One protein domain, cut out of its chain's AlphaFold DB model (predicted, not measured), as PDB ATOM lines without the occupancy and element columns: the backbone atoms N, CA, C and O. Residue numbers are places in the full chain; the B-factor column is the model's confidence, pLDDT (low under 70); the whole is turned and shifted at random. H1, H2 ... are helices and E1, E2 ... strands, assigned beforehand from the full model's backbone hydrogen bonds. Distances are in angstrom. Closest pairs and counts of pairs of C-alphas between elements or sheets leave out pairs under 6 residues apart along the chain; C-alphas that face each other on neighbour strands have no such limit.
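What this domain is: This is residues 78 to 135 of the 221 residues of the protein "tRNA_int_endo domain-containing protein" of Candidatus Poseidoniales archaeon (UniProt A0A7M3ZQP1). A small twisted sheet of four short strands has two helices at it, H1 and H2, which touch each other and run opposite ways; H2 stands up from the sheet, while H1 reaches it with residues 83 to 88. The 58 printed residues hold, in chain order, H1, E1, E2, E3, E4 and H2; the sheet's order is E1, E2, E4, E3, antiparallel throughout, and the class is mixed, helices and strands. The whole is compact, with a radius of gyration of the C-alphas of 10.6 A and spans of 31 by 28 by 20 A.

Where its parts are: H1, residues 78 to 88, begins at C-alpha 78 (-46.191, -25.077, 29.365) and is 15.4 A long. E1 is residues 91 to 93. E2, residues 96 to 100, is 13.5 A long. E3 is residues 112 to 114, and E4 is residues 117 to 120. H2, residues 122 to 128, is 10.0 A long and ends at C-alpha 128 (-33.261, -28.463, 33.686).

How they stand to each other: E1 and E2 form a hairpin, with N 91 and O 98 2.9 A apart. E2 and E4 are antiparallel at 159 degrees, with N 120 and O 97 2.8 A apart. E4 and E3 form the other hairpin, with N 112 and O 119 2.9 A apart. E1 and E3 are the edge strands and are apart. H2 is on the sheet, at a height over the sheet of 8.2 A. H1 only grazes the sheet; the closest C-alphas of H1 and E2, Ala 86 and Ile 99, are 6.5 A apart. H1 and H2 touch at a shallow tilt of 34 degrees, only just short of steep; their closest C-alphas, Val 84 and Leu 128, are 6.3 A apart. In both helices every O i to N i+4 pair is within hydrogen-bond range.

The domain as a whole: The C-alphas farthest apart, Gln 102 and Asp 135, are 31.6 A apart. The printed part has no cut. The link from E2 to E3, 11 residues, is long; the other links are tight. The mean pLDDT of the printed part is 90.1, with residue 133 under 70.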
ATOM      1  N   ALA A  78     -46.514 -26.285  30.126       92.44
ATOM      2  CA  ALA A  78     -46.191 -25.077  29.365       92.44
ATOM      3  C   ALA A  78     -45.067 -24.232  30.002       92.44
ATOM      4  O   ALA A  78     -44.212 -23.700  29.293       92.44
ATOM      5  N   LYS A  79     -45.039 -24.108  31.341       92.12
ATOM      6  CA  LYS A  79     -43.953 -23.410  32.055       92.12
ATOM      7  C   LYS A  79     -42.651 -24.208  31.995       92.12
ATOM      8  O   LYS A  79     -41.584 -23.608  31.873       92.12
ATOM      9  N   ARG A  80     -42.731 -25.540  32.066       91.81
ATOM     10  CA  ARG A  80     -41.573 -26.433  31.943       91.81
ATOM     11  C   ARG A  80     -40.951 -26.341  30.548       91.81
ATOM     12  O   ARG A  80     -39.752 -26.104  30.445       91.81
ATOM     13  N   ASP A  81     -41.759 -26.417  29.496       91.88
ATOM     14  CA  ASP A  81     -41.301 -26.315  28.107       91.88
ATOM     15  C   ASP A  81     -40.658 -24.953  27.824       91.88
ATOM     16  O   ASP A  81     -39.599 -24.870  27.197       91.88
ATOM     17  N   ALA A  82     -41.247 -23.871  28.347       91.69
ATOM     18  CA  ALA A  82     -40.671 -22.533  28.247       91.69
ATOM     19  C   ALA A  82     -39.299 -22.439  28.939       91.69
ATOM     20  O   ALA A  82     -38.375 -21.835  28.388       91.69
ATOM     21  N   LEU A  83     -39.150 -23.062  30.112       91.81
ATOM     22  CA  LEU A  83     -37.902 -23.097  30.873       91.81
ATOM     23  C   LEU A  83     -36.805 -23.870  30.131       91.81
ATOM     24  O   LEU A  83     -35.688 -23.367  29.995       91.81
ATOM     25  N   VAL A  84     -37.128 -25.049  29.595       92.75
ATOM     26  CA  VAL A  84     -36.210 -25.858  28.774       92.75
ATOM     27  C   VAL A  84     -35.790 -25.081  27.526       92.75
ATOM     28  O   VAL A  84     -34.600 -24.971  27.226       92.75
ATOM     29  N   ALA A  85     -36.745 -24.459  26.829       92.56
ATOM     30  CA  ALA A  85     -36.461 -23.643  25.654       92.56
ATOM     31  C   ALA A  85     -35.570 -22.431  25.986       92.56
ATOM     32  O   ALA A  85     -34.713 -22.060  25.182       92.56
ATOM     33  N   ALA A  86     -35.747 -21.813  27.158       92.12
ATOM     34  CA  ALA A  86     -34.887 -20.734  27.638       92.12
ATOM     35  C   ALA A  86     -33.469 -21.233  27.964       92.12
ATOM     36  O   ALA A  86     -32.498 -20.590  27.566       92.12
ATOM     37  N   CYS A  87     -33.336 -22.405  28.594       93.06
ATOM     38  CA  CYS A  87     -32.042 -23.044  28.855       93.06
ATOM     39  C   CYS A  87     -31.295 -23.392  27.558       93.06
ATOM     40  O   CYS A  87     -30.077 -23.234  27.495       93.06
ATOM     41  N   GLY A  88     -32.014 -23.796  26.505       91.56
ATOM     42  CA  GLY A  88     -31.439 -24.045  25.178       91.56
ATOM     43  C   GLY A  88     -30.924 -22.787  24.466       91.56
ATOM     44  O   GLY A  88     -30.092 -22.890  23.570       91.56
ATOM     45  N   ARG A  89     -31.383 -21.594  24.870       92.38
ATOM     46  CA  ARG A  89     -30.897 -20.289  24.380       92.38
ATOM     47  C   ARG A  89     -29.947 -19.597  25.363       92.38
ATOM     48  O   ARG A  89     -29.638 -18.421  25.173       92.38
ATOM     49  N   ALA A  90     -29.535 -20.283  26.428       94.44
ATOM     50  CA  ALA A  90     -28.686 -19.694  27.449       94.44
ATOM     51  C   ALA A  90     -27.318 -19.300  26.873       94.44
ATOM     52  O   ALA A  90     -26.741 -20.004  26.044       94.44
ATOM     53  N   VAL A  91     -26.786 -18.177  27.344       95.31
ATOM     54  CA  VAL A  91     -25.450 -17.706  26.979       95.31
ATOM     55  C   VAL A  91     -24.448 -18.346  27.928       95.31
ATOM     56  O   VAL A  91     -24.576 -18.211  29.145       95.31
ATOM     57  N   ASN A  92     -23.449 -19.039  27.384       95.62
ATOM     58  CA  ASN A  92     -22.345 -19.551  28.186       95.62
ATOM     59  C   ASN A  92     -21.520 -18.373  28.727       95.62
ATOM     60  O   ASN A  92     -21.135 -17.474  27.978       95.62
ATOM     61  N   VAL A  93     -21.293 -18.375  30.032       93.94
ATOM     62  CA  VAL A  93     -20.494 -17.383  30.749       93.94
ATOM     63  C   VAL A  93     -19.529 -18.116  31.673       93.94
ATOM     64  O   VAL A  93     -19.683 -19.313  31.918       93.94
ATOM     65  N   ASP A  94     -18.538 -17.407  32.208       92.12
ATOM     66  CA  ASP A  94     -17.573 -18.038  33.104       92.12
ATOM     67  C   ASP A  94     -18.278 -18.694  34.307       92.12
ATOM     68  O   ASP A  94     -19.076 -18.070  35.012       92.12
ATOM     69  N   GLY A  95     -18.027 -19.991  34.485       89.44
ATOM     70  CA  GLY A  95     -18.615 -20.807  35.544       89.44
ATOM     71  C   GLY A  95     -20.097 -21.185  35.394       89.44
ATOM     72  O   GLY A  95     -20.624 -21.799  36.323       89.44
ATOM     73  N   GLY A  96     -20.792 -20.868  34.292       95.38
ATOM     74  CA  GLY A  96     -22.204 -21.248  34.147       95.38
ATOM     75  C   GLY A  96     -22.929 -20.713  32.912       95.38
ATOM     76  O   GLY A  96     -22.357 -20.532  31.838       95.38
ATOM     77  N   PHE A  97     -24.235 -20.498  33.062       96.38
ATOM     78  CA  PHE A  97     -25.140 -20.151  31.970       96.38
ATOM     79  C   PHE A  97     -26.033 -18.980  32.356       96.38
ATOM     80  O   PHE A  97     -26.714 -19.013  33.378       96.38
ATOM     81  N   PHE A  98     -26.072 -17.946  31.523       95.81
ATOM     82  CA  PHE A  98     -26.974 -16.819  31.697       95.81
ATOM     83  C   PHE A  98     -28.239 -16.999  30.856       95.81
ATOM     84  O   PHE A  98     -28.171 -17.210  29.644       95.81
ATOM     85  N   ILE A  99     -29.399 -16.863  31.492       94.31
ATOM     86  CA  ILE A  99     -30.707 -16.908  30.843       94.31
ATOM     87  C   ILE A  99     -31.364 -15.543  30.995       94.31
ATOM     88  O   ILE A  99     -31.669 -15.118  32.109       94.31
ATOM     89  N   GLY A 100     -31.621 -14.874  29.871       89.00
ATOM     90  CA  GLY A 100     -32.507 -13.713  29.850       89.00
ATOM     91  C   GLY A 100     -33.949 -14.164  30.062       89.00
ATOM     92  O   GLY A 100     -34.433 -15.025  29.326       89.00
ATOM     93  N   HIS A 101     -34.631 -13.595  31.055       78.12
ATOM     94  CA  HIS A 101     -36.011 -13.952  31.382       78.12
ATOM     95  C   HIS A 101     -36.778 -12.694  31.778       78.12
ATOM     96  O   HIS A 101     -36.358 -11.987  32.689       78.12
ATOM     97  N   GLN A 102     -37.864 -12.392  31.063       73.06
ATOM     98  CA  GLN A 102     -38.663 -11.182  31.302       73.06
ATOM     99  C   GLN A 102     -39.909 -11.439  32.158       73.06
ATOM    100  O   GLN A 102     -40.384 -10.518  32.817       73.06
ATOM    101  N   ASP A 103     -40.409 -12.675  32.168       78.94
ATOM    102  CA  ASP A 103     -41.585 -13.069  32.941       78.94
ATOM    103  C   ASP A 103     -41.211 -13.495  34.372       78.94
ATOM    104  O   ASP A 103     -40.047 -13.506  34.774       78.94
ATOM    105  N   GLU A 104     -42.200 -13.899  35.166       85.25
ATOM    106  CA  GLU A 104     -41.946 -14.514  36.468       85.25
ATOM    107  C   GLU A 104     -41.180 -15.838  36.298       85.25
ATOM    108  O   GLU A 104     -41.516 -16.676  35.455       85.25
ATOM    109  N   TRP A 105     -40.114 -16.031  37.077       90.31
ATOM    110  CA  TRP A 105     -39.310 -17.249  37.014       90.31
ATOM    111  C   TRP A 105     -40.005 -18.397  37.763       90.31
ATOM    112  O   TRP A 105     -40.249 -18.267  38.963       90.31
ATOM    113  N   PRO A 106     -40.285 -19.541  37.110       90.12
ATOM    114  CA  PRO A 106     -41.180 -20.559  37.663       90.12
ATOM    115  C   PRO A 106     -40.588 -21.375  38.820       90.12
ATOM    116  O   PRO A 106     -41.347 -22.004  39.550       90.12
ATOM    117  N   LEU A 107     -39.259 -21.389  38.989       91.94
ATOM    118  CA  LEU A 107     -38.563 -22.159  40.030       91.94
ATOM    119  C   LEU A 107     -37.605 -21.265  40.832       91.94
ATOM    120  O   LEU A 107     -36.407 -21.233  40.539       91.94
ATOM    121  N   PRO A 108     -38.093 -20.511  41.832       89.31
ATOM    122  CA  PRO A 108     -37.292 -19.523  42.562       89.31
ATOM    123  C   PRO A 108     -35.994 -20.071  43.171       89.31
ATOM    124  O   PRO A 108     -35.008 -19.336  43.266       89.31
ATOM    125  N   THR A 109     -35.974 -21.360  43.514       91.69
ATOM    126  CA  THR A 109     -34.825 -22.087  44.075       91.69
ATOM    127  C   THR A 109     -33.686 -22.322  43.090       91.69
ATOM    128  O   THR A 109     -32.553 -22.551  43.513       91.69
ATOM    129  N   VAL A 110     -33.966 -22.238  41.788       93.75
ATOM    130  CA  VAL A 110     -33.035 -22.584  40.714       93.75
ATOM    131  C   VAL A 110     -32.417 -21.319  40.138       93.75
ATOM    132  O   VAL A 110     -33.105 -20.365  39.751       93.75
ATOM    133  N   GLY A 111     -31.091 -21.302  40.094       93.38
ATOM    134  CA  GLY A 111     -30.314 -20.157  39.662       93.38
ATOM    135  C   GLY A 111     -30.286 -19.016  40.671       93.38
ATOM    136  O   GLY A 111     -30.891 -19.053  41.750       93.38
ATOM    137  N   VAL A 112     -29.548 -17.976  40.309       92.69
ATOM    138  CA  VAL A 112     -29.444 -16.723  41.058       92.69
ATOM    139  C   VAL A 112     -29.918 -15.580  40.157       92.69
ATOM    140  O   VAL A 112     -29.454 -15.498  39.016       92.69
ATOM    141  N   PRO A 113     -30.825 -14.702  40.626       91.69
ATOM    142  CA  PRO A 113     -31.180 -13.482  39.905       91.69
ATOM    143  C   PRO A 113     -29.938 -12.657  39.556       91.69
ATOM    144  O   PRO A 113     -29.107 -12.376  40.420       91.69
ATOM    145  N   HIS A 114     -29.802 -12.278  38.287       89.12
ATOM    146  CA  HIS A 114     -28.667 -11.506  37.800       89.12
ATOM    147  C   HIS A 114     -29.122 -10.560  36.685       89.12
ATOM    148  O   HIS A 114     -29.506 -11.006  35.607       89.12
ATOM    149  N   PHE A 115     -29.099  -9.249  36.942       85.19
ATOM    150  CA  PHE A 115     -29.628  -8.225  36.031       85.19
ATOM    151  C   PHE A 115     -31.049  -8.557  35.525       85.19
ATOM    152  O   PHE A 115     -31.944  -8.795  36.330       85.19
ATOM    153  N   SER A 116     -31.262  -8.566  34.205       85.56
ATOM    154  CA  SER A 116     -32.532  -8.870  33.525       85.56
ATOM    155  C   SER A 116     -32.761 -10.371  33.294       85.56
ATOM    156  O   SER A 116     -33.462 -10.772  32.364       85.56
ATOM    157  N   GLY A 117     -32.117 -11.219  34.089       91.69
ATOM    158  CA  GLY A 117     -32.157 -12.656  33.902       91.69
ATOM    159  C   GLY A 117     -31.702 -13.422  35.132       91.69
ATOM    160  O   GLY A 117     -31.786 -12.950  36.271       91.69
ATOM    161  N   ARG A 118     -31.227 -14.642  34.900       94.56
ATOM    162  CA  ARG A 118     -30.709 -15.524  35.944       94.56
ATOM    163  C   ARG A 118     -29.442 -16.213  35.486       94.56
ATOM    164  O   ARG A 118     -29.318 -16.622  34.335       94.56
ATOM    165  N   PHE A 119     -28.525 -16.359  36.425       95.62
ATOM    166  CA  PHE A 119     -27.358 -17.205  36.281       95.62
ATOM    167  C   PHE A 119     -27.688 -18.604  36.802       95.62
ATOM    168  O   PHE A 119     -28.151 -18.744  37.938       95.62
ATOM    169  N   LEU A 120     -27.443 -19.623  35.985       95.81
ATOM    170  CA  LEU A 120     -27.511 -21.029  36.355       95.81
ATOM    171  C   LEU A 120     -26.104 -21.609  36.455       95.81
ATOM    172  O   LEU A 120     -25.263 -21.394  35.581       95.81
ATOM    173  N   ARG A 121     -25.877 -22.410  37.490       94.69
ATOM    174  CA  ARG A 121     -24.703 -23.280  37.588       94.69
ATOM    175  C   ARG A 121     -24.792 -24.420  36.564       94.69
ATOM    176  O   ARG A 121     -25.897 -24.749  36.127       94.69
ATOM    177  N   PRO A 122     -23.669 -25.078  36.226       93.50
ATOM    178  CA  PRO A 122     -23.669 -26.197  35.284       93.50
ATOM    179  C   PRO A 122     -24.635 -27.322  35.675       93.50
ATOM    180  O   PRO A 122     -25.425 -27.758  34.848       93.50
ATOM    181  N   GLU A 123     -24.639 -27.710  36.950       92.50
ATOM    182  CA  GLU A 123     -25.551 -28.721  37.510       92.50
ATOM    183  C   GLU A 123     -27.039 -28.348  37.356       92.50
ATOM    184  O   GLU A 123     -27.850 -29.180  36.958       92.50
ATOM    185  N   GLU A 124     -27.399 -27.078  37.589       94.94
ATOM    186  CA  GLU A 124     -28.769 -26.566  37.431       94.94
ATOM    187  C   GLU A 124     -29.211 -26.597  35.967       94.94
ATOM    188  O   GLU A 124     -30.326 -27.010  35.658       94.94
ATOM    189  N   HIS A 125     -28.337 -26.149  35.063       94.50
ATOM    190  CA  HIS A 125     -28.615 -26.105  33.629       94.50
ATOM    191  C   HIS A 125     -28.765 -27.509  33.035       94.50
ATOM    192  O   HIS A 125     -29.734 -27.766  32.323       94.50
ATOM    193  N   GLN A 126     -27.864 -28.430  33.388       93.00
ATOM    194  CA  GLN A 126     -27.925 -29.828  32.958       93.00
ATOM    195  C   GLN A 126     -29.199 -30.516  33.451       93.00
ATOM    196  O   GLN A 126     -29.900 -31.145  32.658       93.00
ATOM    197  N   TRP A 127     -29.535 -30.335  34.732       93.69
ATOM    198  CA  TRP A 127     -30.751 -30.888  35.321       93.69
ATOM    199  C   TRP A 127     -32.020 -30.358  34.642       93.69
ATOM    200  O   TRP A 127     -32.903 -31.145  34.303       93.69
ATOM    201  N   LEU A 128     -32.106 -29.048  34.377       93.69
ATOM    202  CA  LEU A 128     -33.261 -28.463  33.686       93.69
ATOM    203  C   LEU A 128     -33.429 -28.976  32.254       93.69
ATOM    204  O   LEU A 128     -34.557 -29.083  31.782       93.69
ATOM    205  N   LEU A 129     -32.334 -29.294  31.566       92.31
ATOM    206  CA  LEU A 129     -32.364 -29.882  30.226       92.31
ATOM    207  C   LEU A 129     -32.615 -31.399  30.230       92.31
ATOM    208  O   LEU A 129     -32.707 -31.991  29.156       92.31
ATOM    209  N   GLY A 130     -32.722 -32.029  31.404       88.81
ATOM    210  CA  GLY A 130     -32.872 -33.478  31.527       88.81
ATOM    211  C   GLY A 130     -31.658 -34.255  31.010       88.81
ATOM    212  O   GLY A 130     -31.806 -35.388  30.559       88.81
ATOM    213  N   LEU A 131     -30.474 -33.637  31.025       86.31
ATOM    214  CA  LEU A 131     -29.229 -34.300  30.643       86.31
ATOM    215  C   LEU A 131     -28.797 -35.276  31.743       86.31
ATOM    216  O   LEU A 131     -29.112 -35.069  32.917       86.31
ATOM    217  N   GLU A 132     -28.075 -36.337  31.364       72.38
ATOM    218  CA  GLU A 132     -27.566 -37.318  32.327       72.38
ATOM    219  C   GLU A 132     -26.736 -36.633  33.413       72.38
ATOM    220  O   GLU A 132     -25.822 -35.851  33.136       72.38
ATOM    221  N   ALA A 133     -27.085 -36.930  34.661       69.06
ATOM    222  CA  ALA A 133     -26.448 -36.335  35.816       69.06
ATOM    223  C   ALA A 133     -25.225 -37.167  36.221       69.06
ATOM    224  O   ALA A 133     -25.321 -38.379  36.411       69.06
ATOM    225  N   ALA A 134     -24.078 -36.506  36.384       72.81
ATOM    226  CA  ALA A 134     -22.833 -37.147  36.819       72.81
ATOM    227  C   ALA A 134     -22.896 -37.702  38.258       72.81
ATOM    228  O   ALA A 134     -22.003 -38.435  38.669       72.81
ATOM    229  N   ASP A 135     -23.929 -37.346  39.021       78.81
ATOM    230  CA  ASP A 135     -24.131 -37.688  40.430       78.81
ATOM    231  C   ASP A 135     -25.226 -38.751  40.639       78.81
ATOM    232  O   ASP A 135     -25.895 -38.765  41.674       78.81
TER     233      ASP A 135